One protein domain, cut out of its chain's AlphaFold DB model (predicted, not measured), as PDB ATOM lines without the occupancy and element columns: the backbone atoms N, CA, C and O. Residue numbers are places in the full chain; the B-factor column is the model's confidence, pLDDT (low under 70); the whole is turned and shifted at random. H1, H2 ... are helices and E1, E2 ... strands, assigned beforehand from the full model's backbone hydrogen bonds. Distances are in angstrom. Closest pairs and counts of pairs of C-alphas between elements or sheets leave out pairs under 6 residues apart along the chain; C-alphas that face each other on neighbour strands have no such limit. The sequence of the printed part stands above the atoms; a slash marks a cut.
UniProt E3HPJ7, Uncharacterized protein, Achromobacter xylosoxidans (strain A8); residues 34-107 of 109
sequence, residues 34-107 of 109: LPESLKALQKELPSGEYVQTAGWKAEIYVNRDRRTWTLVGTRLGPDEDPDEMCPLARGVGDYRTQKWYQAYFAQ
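Overview. This is residues 34 to 107 of the 109 residues of an uncharacterized protein of Achromobacter xylosoxidans (strain A8) (UniProt E3HPJ7). A twisted sheet of four strands, E1 to E4, forms the middle of the domain, with helix H1 packed lengthwise over one of its faces. The sheet lies between the two helices, but the short last helix, H2, only grazes it. The 74 printed residues hold two named helices and four named strands, in the order H1 E1 E2 E3 E4 H2; the sheet runs E1, E2, E3, E4 and is antiparallel throughout. The class is mixed, helices and strands, and the whole is compact, with a radius of gyration of the C-alphas of 12.3 A and spans of 38 by 29 by 17 A.

Along the chain. H1, residues 34 to 42, begins with C-alpha 34 at (238.524, 109.142, 220.442) and is 10.5 A long. E1, residues 45 to 52, measures 19.0 A and bends by 65 degrees at residue 48. E2, residues 56 to 63, measures 23.0 A, and E3, residues 68 to 75, measures 23.2 A; E3 begins with C-alpha 68 at (252.270, 115.187, 223.793). E4, residues 86 to 92, is 18.2 A long. H2, residues 99 to 104, is 8.9 A long and ends with C-alpha 104 at (251.840, 98.198, 233.653).

Arrangement. The four strands form a meander, each strand the antiparallel neighbour of the one before, and the edge strands are E1 and E4. E1 and E2 are a hairpin at 158 degrees, with N 47 and O 60 within hydrogen-bond range at 2.8 A. E2 and E3 are a hairpin at 161 degrees, with N 59 and O 72 at 2.8 A. E3 and E4 are a hairpin at 164 degrees, with N 71 and O 89 at 2.8 A. H1 is on the sheet at a height of 8.5 A and runs along the strands, at 13 degrees to E2 on the local plane. It lies over E2, where 4 of its C-alphas fall; E3, with 2, is only just not under it. The closest C-alphas of H1 and E1 are those of Lys 39 and Leu 45, 5.8 A apart. H2 only grazes the sheet, with its residues 100 to 104; the C-alphas of Val 51 in E1 and Tyr 104 are the closest of those two elements, 6.8 A apart. H1 and H2 are apart. In H1 and H2 every O i to N i+4 pair is within hydrogen-bond range.

Size, cuts and confidence. The C-alphas farthest apart, those of Asp 65 and Pro 78, are 38.5 A from each other. The printed part has no cut and no long link; the links E3 to E4, 10 residues, and E4 to H2, 6 residues, are short but not tight. The mean pLDDT of the printed part is 92.8, and residue 107 alone is under 70.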
ATOM      1  N   LEU A  34     237.268 108.749 219.814       94.31
ATOM      2  CA  LEU A  34     238.524 109.142 220.442       94.31
ATOM      3  C   LEU A  34     239.731 108.947 219.504       94.31
ATOM      4  O   LEU A  34     240.492 109.909 219.364       94.31
ATOM      5  N   PRO A  35     239.915 107.805 218.809       93.25
ATOM      6  CA  PRO A  35     241.055 107.613 217.909       93.25
ATOM      7  C   PRO A  35     241.111 108.649 216.783       93.25
ATOM      8  O   PRO A  35     242.160 109.251 216.524       93.25
ATOM      9  N   GLU A  36     239.977 108.917 216.133       94.50
ATOM     10  CA  GLU A  36     239.862 109.928 215.086       94.50
ATOM     11  C   GLU A  36     240.152 111.318 215.641       94.50
ATOM     12  O   GLU A  36     240.856 112.095 214.995       94.50
ATOM     13  N   SER A  37     239.669 111.626 216.846       94.44
ATOM     14  CA  SER A  37     239.899 112.915 217.504       94.44
ATOM     15  C   SER A  37     241.374 113.124 217.855       94.44
ATOM     16  O   SER A  37     241.928 114.191 217.574       94.44
ATOM     17  N   LEU A  38     242.043 112.107 218.406       96.06
ATOM     18  CA  LEU A  38     243.480 112.139 218.699       96.06
ATOM     19  C   LEU A  38     244.290 112.376 217.420       96.06
ATOM     20  O   LEU A  38     245.122 113.287 217.363       96.06
ATOM     21  N   LYS A  39     243.969 111.649 216.348       95.88
ATOM     22  CA  LYS A  39     244.647 111.781 215.056       95.88
ATOM     23  C   LYS A  39     244.370 113.120 214.371       95.88
ATOM     24  O   LYS A  39     245.296 113.786 213.905       95.88
ATOM     25  N   ALA A  40     243.109 113.525 214.264       95.69
ATOM     26  CA  ALA A  40     242.708 114.689 213.482       95.69
ATOM     27  C   ALA A  40     243.036 116.004 214.196       95.69
ATOM     28  O   ALA A  40     243.583 116.916 213.561       95.69
ATOM     29  N   LEU A  41     242.744 116.084 215.498       93.88
ATOM     30  CA  LEU A  41     242.822 117.316 216.285       93.88
ATOM     31  C   LEU A  41     244.156 117.447 217.021       93.88
ATOM     32  O   LEU A  41     244.777 118.510 216.987       93.88
ATOM     33  N   GLN A  42     244.620 116.368 217.656       94.50
ATOM     34  CA  GLN A  42     245.837 116.398 218.476       94.50
ATOM     35  C   GLN A  42     247.094 115.989 217.696       94.50
ATOM     36  O   GLN A  42     248.209 116.243 218.152       94.50
ATOM     37  N   LYS A  43     246.925 115.436 216.484       97.06
ATOM     38  CA  LYS A  43     247.993 114.829 215.668       97.06
ATOM     39  C   LYS A  43     248.755 113.742 216.434       97.06
ATOM     40  O   LYS A  43     249.942 113.533 216.202       97.06
ATOM     41  N   GLU A  44     248.068 113.075 217.356       97.62
ATOM     42  CA  GLU A  44     248.603 111.931 218.079       97.62
ATOM     43  C   GLU A  44     248.312 110.654 217.293       97.62
ATOM     44  O   GLU A  44     247.198 110.439 216.814       97.62
ATOM     45  N   LEU A  45     249.334 109.818 217.131       97.50
ATOM     46  CA  LEU A  45     249.251 108.536 216.438       97.50
ATOM     47  C   LEU A  45     249.605 107.397 217.400       97.50
ATOM     48  O   LEU A  45     250.391 107.629 218.324       97.50
ATOM     49  N   PRO A  46     249.091 106.176 217.172       96.31
ATOM     50  CA  PRO A  46     249.477 105.012 217.958       96.31
ATOM     51  C   PRO A  46     250.999 104.846 217.993       96.31
ATOM     52  O   PRO A  46     251.673 104.890 216.960       96.31
ATOM     53  N   SER A  47     251.552 104.656 219.186       95.38
ATOM     54  CA  SER A  47     252.984 104.405 219.377       95.38
ATOM     55  C   SER A  47     253.382 102.959 219.072       95.38
ATOM     56  O   SER A  47     254.564 102.694 218.854       95.38
ATOM     57  N   GLY A  48     252.411 102.038 219.067       94.44
ATOM     58  CA  GLY A  48     252.628 100.591 219.033       94.44
ATOM     59  C   GLY A  48     252.903  99.967 220.407       94.44
ATOM     60  O   GLY A  48     252.961  98.744 220.511       94.44
ATOM     61  N   GLU A  49     253.049 100.769 221.468       94.88
ATOM     62  CA  GLU A  49     253.140 100.268 222.841       94.88
ATOM     63  C   GLU A  49     251.736 100.008 223.396       94.88
ATOM     64  O   GLU A  49     250.927 100.931 223.528       94.88
ATOM     65  N   TYR A  50     251.467  98.749 223.748       94.25
ATOM     66  CA  TYR A  50     250.206  98.319 224.342       94.25
ATOM     67  C   TYR A  50     250.426  97.393 225.541       94.25
ATOM     68  O   TYR A  50     251.422  96.674 225.641       94.25
ATOM     69  N   VAL A  51     249.452  97.386 226.443       93.62
ATOM     70  CA  VAL A  51     249.371  96.469 227.578       93.62
ATOM     71  C   VAL A  51     247.957  95.918 227.675       93.62
ATOM     72  O   VAL A  51     246.987  96.552 227.270       93.62
ATOM     73  N   GLN A  52     247.839  94.726 228.238       92.75
ATOM     74  CA  GLN A  52     246.558  94.161 228.619       92.75
ATOM     75  C   GLN A  52     246.656  93.616 230.043       92.75
ATOM     76  O   GLN A  52     247.612  92.911 230.378       92.75
ATOM     77  N   THR A  53     245.670  93.973 230.856       85.75
ATOM     78  CA  THR A  53     245.408  93.458 232.203       85.75
ATOM     79  C   THR A  53     244.106  92.650 232.184       85.75
ATOM     80  O   THR A  53     243.498  92.479 231.128       85.75
ATOM     81  N   ALA A  54     243.650  92.162 233.341       86.25
ATOM     82  CA  ALA A  54     242.370  91.459 233.432       86.25
ATOM     83  C   ALA A  54     241.156  92.351 233.098       86.25
ATOM     84  O   ALA A  54     240.174  91.838 232.576       86.25
ATOM     85  N   GLY A  55     241.223  93.659 233.382       85.19
ATOM     86  CA  GLY A  55     240.088  94.582 233.218       85.19
ATOM     87  C   GLY A  55     240.255  95.634 232.122       85.19
ATOM     88  O   GLY A  55     239.307  96.351 231.823       85.19
ATOM     89  N   TRP A  56     241.443  95.750 231.524       87.19
ATOM     90  CA  TRP A  56     241.734  96.789 230.536       87.19
ATOM     91  C   TRP A  56     242.723  96.321 229.479       87.19
ATOM     92  O   TRP A  56     243.734  95.690 229.801       87.19
ATOM     93  N   LYS A  57     242.494  96.741 228.238       93.81
ATOM     94  CA  LYS A  57     243.523  96.872 227.203       93.81
ATOM     95  C   LYS A  57     243.891  98.348 227.100       93.81
ATOM     96  O   LYS A  57     242.993  99.178 227.093       93.81
ATOM     97  N   ALA A  58     245.171  98.689 227.020       95.31
ATOM     98  CA  ALA A  58     245.599 100.074 226.861       95.31
ATOM     99  C   ALA A  58     246.689 100.232 225.800       95.31
ATOM    100  O   ALA A  58     247.515  99.341 225.613       95.31
ATOM    101  N   GLU A  59     246.687 101.376 225.121       96.56
ATOM    102  CA  GLU A  59     247.611 101.758 224.054       96.56
ATOM    103  C   GLU A  59     248.020 103.228 224.212       96.56
ATOM    104  O   GLU A  59     247.225 104.076 224.623       96.56
ATOM    105  N   ILE A  60     249.275 103.543 223.890       97.56
ATOM    106  CA  ILE A  60     249.806 104.905 223.999       97.56
ATOM    107  C   ILE A  60     249.766 105.586 222.630       97.56
ATOM    108  O   ILE A  60     250.347 105.084 221.667       97.56
ATOM    109  N   TYR A  61     249.154 106.764 222.565       98.12
ATOM    110  CA  TYR A  61     249.122 107.657 221.409       98.12
ATOM    111  C   TYR A  61     250.090 108.816 221.645       98.12
ATOM    112  O   TYR A  61     250.206 109.315 222.763       98.12
ATOM    113  N   VAL A  62     250.831 109.225 220.615       98.25
ATOM    114  CA  VAL A  62     251.904 110.220 220.737       98.25
ATOM    115  C   VAL A  62     251.890 111.220 219.593       98.25
ATOM    116  O   VAL A  62     251.735 110.853 218.428       98.25
ATOM    117  N   ASN A  63     252.156 112.483 219.909       97.81
ATOM    118  CA  ASN A  63     252.538 113.501 218.941       97.81
ATOM    119  C   ASN A  63     253.998 113.874 219.201       97.81
ATOM    120  O   ASN A  63     254.326 114.519 220.197       97.81
ATOM    121  N   ARG A  64     254.889 113.472 218.291       93.50
ATOM    122  CA  ARG A  64     256.335 113.700 218.440       93.50
ATOM    123  C   ARG A  64     256.718 115.171 218.295       93.50
ATOM    124  O   ARG A  64     257.607 115.624 219.011       93.50
ATOM    125  N   ASP A  65     256.022 115.909 217.435       95.12
ATOM    126  CA  ASP A  65     256.305 117.321 217.162       95.12
ATOM    127  C   ASP A  65     255.967 118.192 218.374       95.12
ATOM    128  O   ASP A  65     256.734 119.072 218.760       95.12
ATOM    129  N   ARG A  66     254.827 117.913 219.018       94.44
ATOM    130  CA  ARG A  66     254.359 118.634 220.214       94.44
ATOM    131  C   ARG A  66     254.827 118.008 221.523       94.44
ATOM    132  O   ARG A  66     254.613 118.593 222.581       94.44
ATOM    133  N   ARG A  67     255.461 116.835 221.452       95.69
ATOM    134  CA  ARG A  67     255.836 116.001 222.602       95.69
ATOM    135  C   ARG A  67     254.657 115.751 223.546       95.69
ATOM    136  O   ARG A  67     254.845 115.768 224.758       95.69
ATOM    137  N   THR A  68     253.456 115.556 223.006       97.81
ATOM    138  CA  THR A  68     252.270 115.187 223.793       97.81
ATOM    139  C   THR A  68     252.007 113.693 223.678       97.81
ATOM    140  O   THR A  68     252.476 113.032 222.741       97.81
ATOM    141  N   TRP A  69     251.293 113.161 224.658       97.75
ATOM    142  CA  TRP A  69     250.866 111.775 224.672       97.75
ATOM    143  C   TRP A  69     249.513 111.619 225.364       97.75
ATOM    144  O   TRP A  69     249.194 112.360 226.301       97.75
ATOM    145  N   THR A  70     248.785 110.580 224.959       97.75
ATOM    146  CA  THR A  70     247.548 110.112 225.586       97.75
ATOM    147  C   THR A  70     247.620 108.600 225.774       97.75
ATOM    148  O   THR A  70     247.872 107.858 224.826       97.75
ATOM    149  N   LEU A  71     247.402 108.128 227.001       97.31
ATOM    150  CA  LEU A  71     247.150 106.719 227.288       97.31
ATOM    151  C   LEU A  71     245.658 106.457 227.096       97.31
ATOM    152  O   LEU A  71     244.831 107.026 227.810       97.31
ATOM    153  N   VAL A  72     245.326 105.592 226.150       97.06
ATOM    154  CA  VAL A  72     243.952 105.201 225.840       97.06
ATOM    155  C   VAL A  72     243.710 103.799 226.372       97.06
ATOM    156  O   VAL A  72     244.537 102.916 226.167       97.06
ATOM    157  N   GLY A  73     242.590 103.599 227.058       95.44
ATOM    158  CA  GLY A  73     242.142 102.309 227.560       95.44
ATOM    159  C   GLY A  73     240.806 101.889 226.959       95.44
ATOM    160  O   GLY A  73     239.937 102.724 226.738       95.44
ATOM    161  N   THR A  74     240.629 100.589 226.778       94.25
ATOM    162  CA  THR A  74     239.362  99.914 226.480       94.25
ATOM    163  C   THR A  74     239.069  98.957 227.629       94.25
ATOM    164  O   THR A  74     239.934  98.141 227.982       94.25
ATOM    165  N   ARG A  75     237.887  99.068 228.244       90.19
ATOM    166  CA  ARG A  75     237.479  98.167 229.329       90.19
ATOM    167  C   ARG A  75     237.276  96.761 228.787       90.19
ATOM    168  O   ARG A  75     236.830  96.569 227.662       90.19
ATOM    169  N   LEU A  76     237.636  95.770 229.591       87.75
ATOM    170  CA  LEU A  76     237.413  94.365 229.290       87.75
ATOM    171  C   LEU A  76     236.400  93.828 230.296       87.75
ATOM    172  O   LEU A  76     236.674  93.773 231.494       87.75
ATOM    173  N   GLY A  77     235.231  93.435 229.807       85.19
ATOM    174  CA  GLY A  77     234.144  92.899 230.615       85.19
ATOM    175  C   GLY A  77     233.028  92.357 229.721       85.19
ATOM    176  O   GLY A  77     232.999  92.680 228.537       85.19
ATOM    177  N   PRO A  78     232.130  91.512 230.254       83.31
ATOM    178  CA  PRO A  78     231.017  90.964 229.479       83.31
ATOM    179  C   PRO A  78     230.012  92.036 229.032       83.31
ATOM    180  O   PRO A  78     229.371  91.860 228.002       83.31
ATOM    181  N   ASP A  79     229.905  93.131 229.789       85.00
ATOM    182  CA  ASP A  79     228.954  94.224 229.555       85.00
ATOM    183  C   ASP A  79     229.612  95.473 228.931       85.00
ATOM    184  O   ASP A  79     228.949  96.492 228.752       85.00
ATOM    185  N   GLU A  80     230.913  95.418 228.630       86.31
ATOM    186  CA  GLU A  80     231.689  96.558 228.128       86.31
ATOM    187  C   GLU A  80     231.798  96.510 226.601       86.31
ATOM    188  O   GLU A  80     231.997  95.443 226.011       86.31
ATOM    189  N   ASP A  81     231.700  97.672 225.960       87.12
ATOM    190  CA  ASP A  81     231.816  97.788 224.512       87.12
ATOM    191  C   ASP A  81     233.299  97.889 224.101       87.12
ATOM    192  O   ASP A  81     233.984  98.839 224.495       87.12
ATOM    193  N   PRO A  82     233.835  96.937 223.314       83.44
ATOM    194  CA  PRO A  82     235.237  96.960 222.900       83.44
ATOM    195  C   PRO A  82     235.591  98.137 221.978       83.44
ATOM    196  O   PRO A  82     236.778  98.439 221.825       83.44
ATOM    197  N   ASP A  83     234.600  98.792 221.369       87.75
ATOM    198  CA  ASP A  83     234.798  99.966 220.521       87.75
ATOM    199  C   ASP A  83     234.782 101.276 221.335       87.75
ATOM    200  O   ASP A  83     235.214 102.322 220.841       87.75
ATOM    201  N   GLU A  84     234.341 101.240 222.597       93.38
ATOM    202  CA  GLU A  84     234.333 102.405 223.478       93.38
ATOM    203  C   GLU A  84     235.708 102.604 224.145       93.38
ATOM    204  O   GLU A  84     236.216 101.764 224.894       93.38
ATOM    205  N   MET A  85     236.345 103.751 223.873       95.25
ATOM    206  CA  MET A  85     237.710 104.041 224.320       95.25
ATOM    207  C   MET A  85     237.769 105.232 225.273       95.25
ATOM    208  O   MET A  85     237.159 106.272 225.037       95.25
ATOM    209  N   CYS A  86     238.569 105.115 226.328       94.25
ATOM    210  CA  CYS A  86     238.670 106.088 227.408       94.25
ATOM    211  C   CYS A  86     240.094 106.670 227.488       94.25
ATOM    212  O   CYS A  86     241.057 105.904 227.581       94.25
ATOM    213  N   PRO A  87     240.282 108.001 227.507       95.00
ATOM    214  CA  PRO A  87     241.582 108.597 227.778       95.00
ATOM    215  C   PRO A  87     241.886 108.471 229.278       95.00
ATOM    216  O   PRO A  87     241.324 109.190 230.097       95.00
ATOM    217  N   LEU A  88     242.767 107.542 229.648       94.75
ATOM    218  CA  LEU A  88     243.099 107.248 231.047       94.75
ATOM    219  C   LEU A  88     244.095 108.249 231.636       94.75
ATOM    220  O   LEU A  88     244.077 108.527 232.830       94.75
ATOM    221  N   ALA A  89     245.009 108.755 230.815       95.62
ATOM    222  CA  ALA A  89     245.982 109.763 231.206       95.62
ATOM    223  C   ALA A  89     246.475 110.514 229.970       95.62
ATOM    224  O   ALA A  89     246.433 110.000 228.853       95.62
ATOM    225  N   ARG A  90     246.984 111.724 230.171       95.44
ATOM    226  CA  ARG A  90     247.543 112.567 229.110       95.44
ATOM    227  C   ARG A  90     248.619 113.478 229.664       95.44
ATOM    228  O   ARG A  90     248.586 113.832 230.845       95.44
ATOM    229  N   GLY A  91     249.541 113.902 228.815       95.19
ATOM    230  CA  GLY A  91     250.593 114.804 229.250       95.19
ATOM    231  C   GLY A  91     251.531 115.262 228.148       95.19
ATOM    232  O   GLY A  91     251.309 115.047 226.959       95.19
ATOM    233  N   VAL A  92     252.593 115.928 228.591       96.19
ATOM    234  CA  VAL A  92     253.693 116.425 227.760       96.19
ATOM    235  C   VAL A  92     254.990 115.773 228.238       96.19
ATOM    236  O   VAL A  92     255.147 115.493 229.427       96.19
ATOM    237  N   GLY A  93     255.936 115.553 227.328       95.44
ATOM    238  CA  GLY A  93     257.251 114.992 227.625       95.44
ATOM    239  C   GLY A  93     257.294 113.470 227.516       95.44
ATOM    240  O   GLY A  93     256.568 112.874 226.723       95.44
ATOM    241  N   ASP A  94     258.193 112.847 228.277       95.06
ATOM    242  CA  ASP A  94     258.381 111.396 228.253       95.06
ATOM    243  C   ASP A  94     257.378 110.701 229.184       95.06
ATOM    244  O   ASP A  94     257.444 110.821 230.407       95.06
ATOM    245  N   TYR A  95     256.436 109.954 228.609       94.31
ATOM    246  CA  TYR A  95     255.465 109.177 229.381       94.31
ATOM    247  C   TYR A  95     256.096 107.978 230.102       94.31
ATOM    248  O   TYR A  95     255.490 107.423 231.017       94.31
ATOM    249  N   ARG A  96     257.319 107.567 229.746       95.00
ATOM    250  CA  ARG A  96     257.974 106.411 230.380       95.00
ATOM    251  C   ARG A  96     258.390 106.673 231.825       95.00
ATOM    252  O   ARG A  96     258.633 105.736 232.583       95.00
ATOM    253  N   THR A  97     258.432 107.941 232.230       94.06
ATOM    254  CA  THR A  97     258.701 108.347 233.615       94.06
ATOM    255  C   THR A  97     257.452 108.308 234.501       94.06
ATOM    256  O   THR A  97     257.544 108.607 235.689       94.06
ATOM    257  N   GLN A  98     256.273 107.999 233.948       94.81
ATOM    258  CA  GLN A  98     255.019 107.990 234.700       94.81
ATOM    259  C   GLN A  98     254.891 106.733 235.572       94.81
ATOM    260  O   GLN A  98     255.329 105.646 235.190       94.81
ATOM    261  N   LYS A  99     254.237 106.869 236.734       94.12
ATOM    262  CA  LYS A  99     254.040 105.763 237.691       94.12
ATOM    263  C   LYS A  99     253.298 104.580 237.062       94.12
ATOM    264  O   LYS A  99     253.759 103.447 237.174       94.12
ATOM    265  N   TRP A 100     252.201 104.846 236.352       93.25
ATOM    266  CA  TRP A 100     251.440 103.822 235.633       93.25
ATOM    267  C   TRP A 100     252.278 103.101 234.566       93.25
ATOM    268  O   TRP A 100     252.109 101.900 234.369       93.25
ATOM    269  N   TYR A 101     253.222 103.780 233.902       94.81
ATOM    270  CA  TYR A 101     254.050 103.138 232.878       94.81
ATOM    271  C   TYR A 101     254.935 102.060 233.507       94.81
ATOM    272  O   TYR A 101     255.023 100.940 233.008       94.81
ATOM    273  N   GLN A 102     255.526 102.365 234.661       91.00
ATOM    274  CA  GLN A 102     256.312 101.392 235.419       91.00
ATOM    275  C   GLN A 102     255.446 100.248 235.965       91.00
ATOM    276  O   GLN A 102     255.863  99.092 235.924       91.00
ATOM    277  N   ALA A 103     254.228 100.547 236.423       89.75
ATOM    278  CA  ALA A 103     253.310  99.540 236.950       89.75
ATOM    279  C   ALA A 103     252.838  98.539 235.879       89.75
ATOM    280  O   ALA A 103     252.796  97.340 236.145       89.75
ATOM    281  N   TYR A 104     252.510  99.016 234.672       89.19
ATOM    282  CA  TYR A 104     251.840  98.198 233.653       89.19
ATOM    283  C   TYR A 104     252.738  97.788 232.476       89.19
ATOM    284  O   TYR A 104     252.613  96.671 231.977       89.19
ATOM    285  N   PHE A 105     253.646  98.654 232.019       90.19
ATOM    286  CA  PHE A 105     254.427  98.433 230.792       90.19
ATOM    287  C   PHE A 105     255.852  97.939 231.068       90.19
ATOM    288  O   PHE A 105     256.371  97.115 230.315       90.19
ATOM    289  N   ALA A 106     256.489  98.382 232.156       79.12
ATOM    290  CA  ALA A 106     257.888  98.038 232.432       79.12
ATOM    291  C   ALA A 106     258.114  96.565 232.829       79.12
ATOM    292  O   ALA A 106     259.238  96.082 232.720       79.12
ATOM    293  N   GLN A 107     257.067  95.837 233.236       65.06
ATOM    294  CA  GLN A 107     257.167  94.424 233.630       65.06
ATOM    295  C   GLN A 107     257.251  93.435 232.451       65.06
ATOM    296  O   GLN A 107     257.419  92.243 232.677       65.06
TER     297      GLN A 107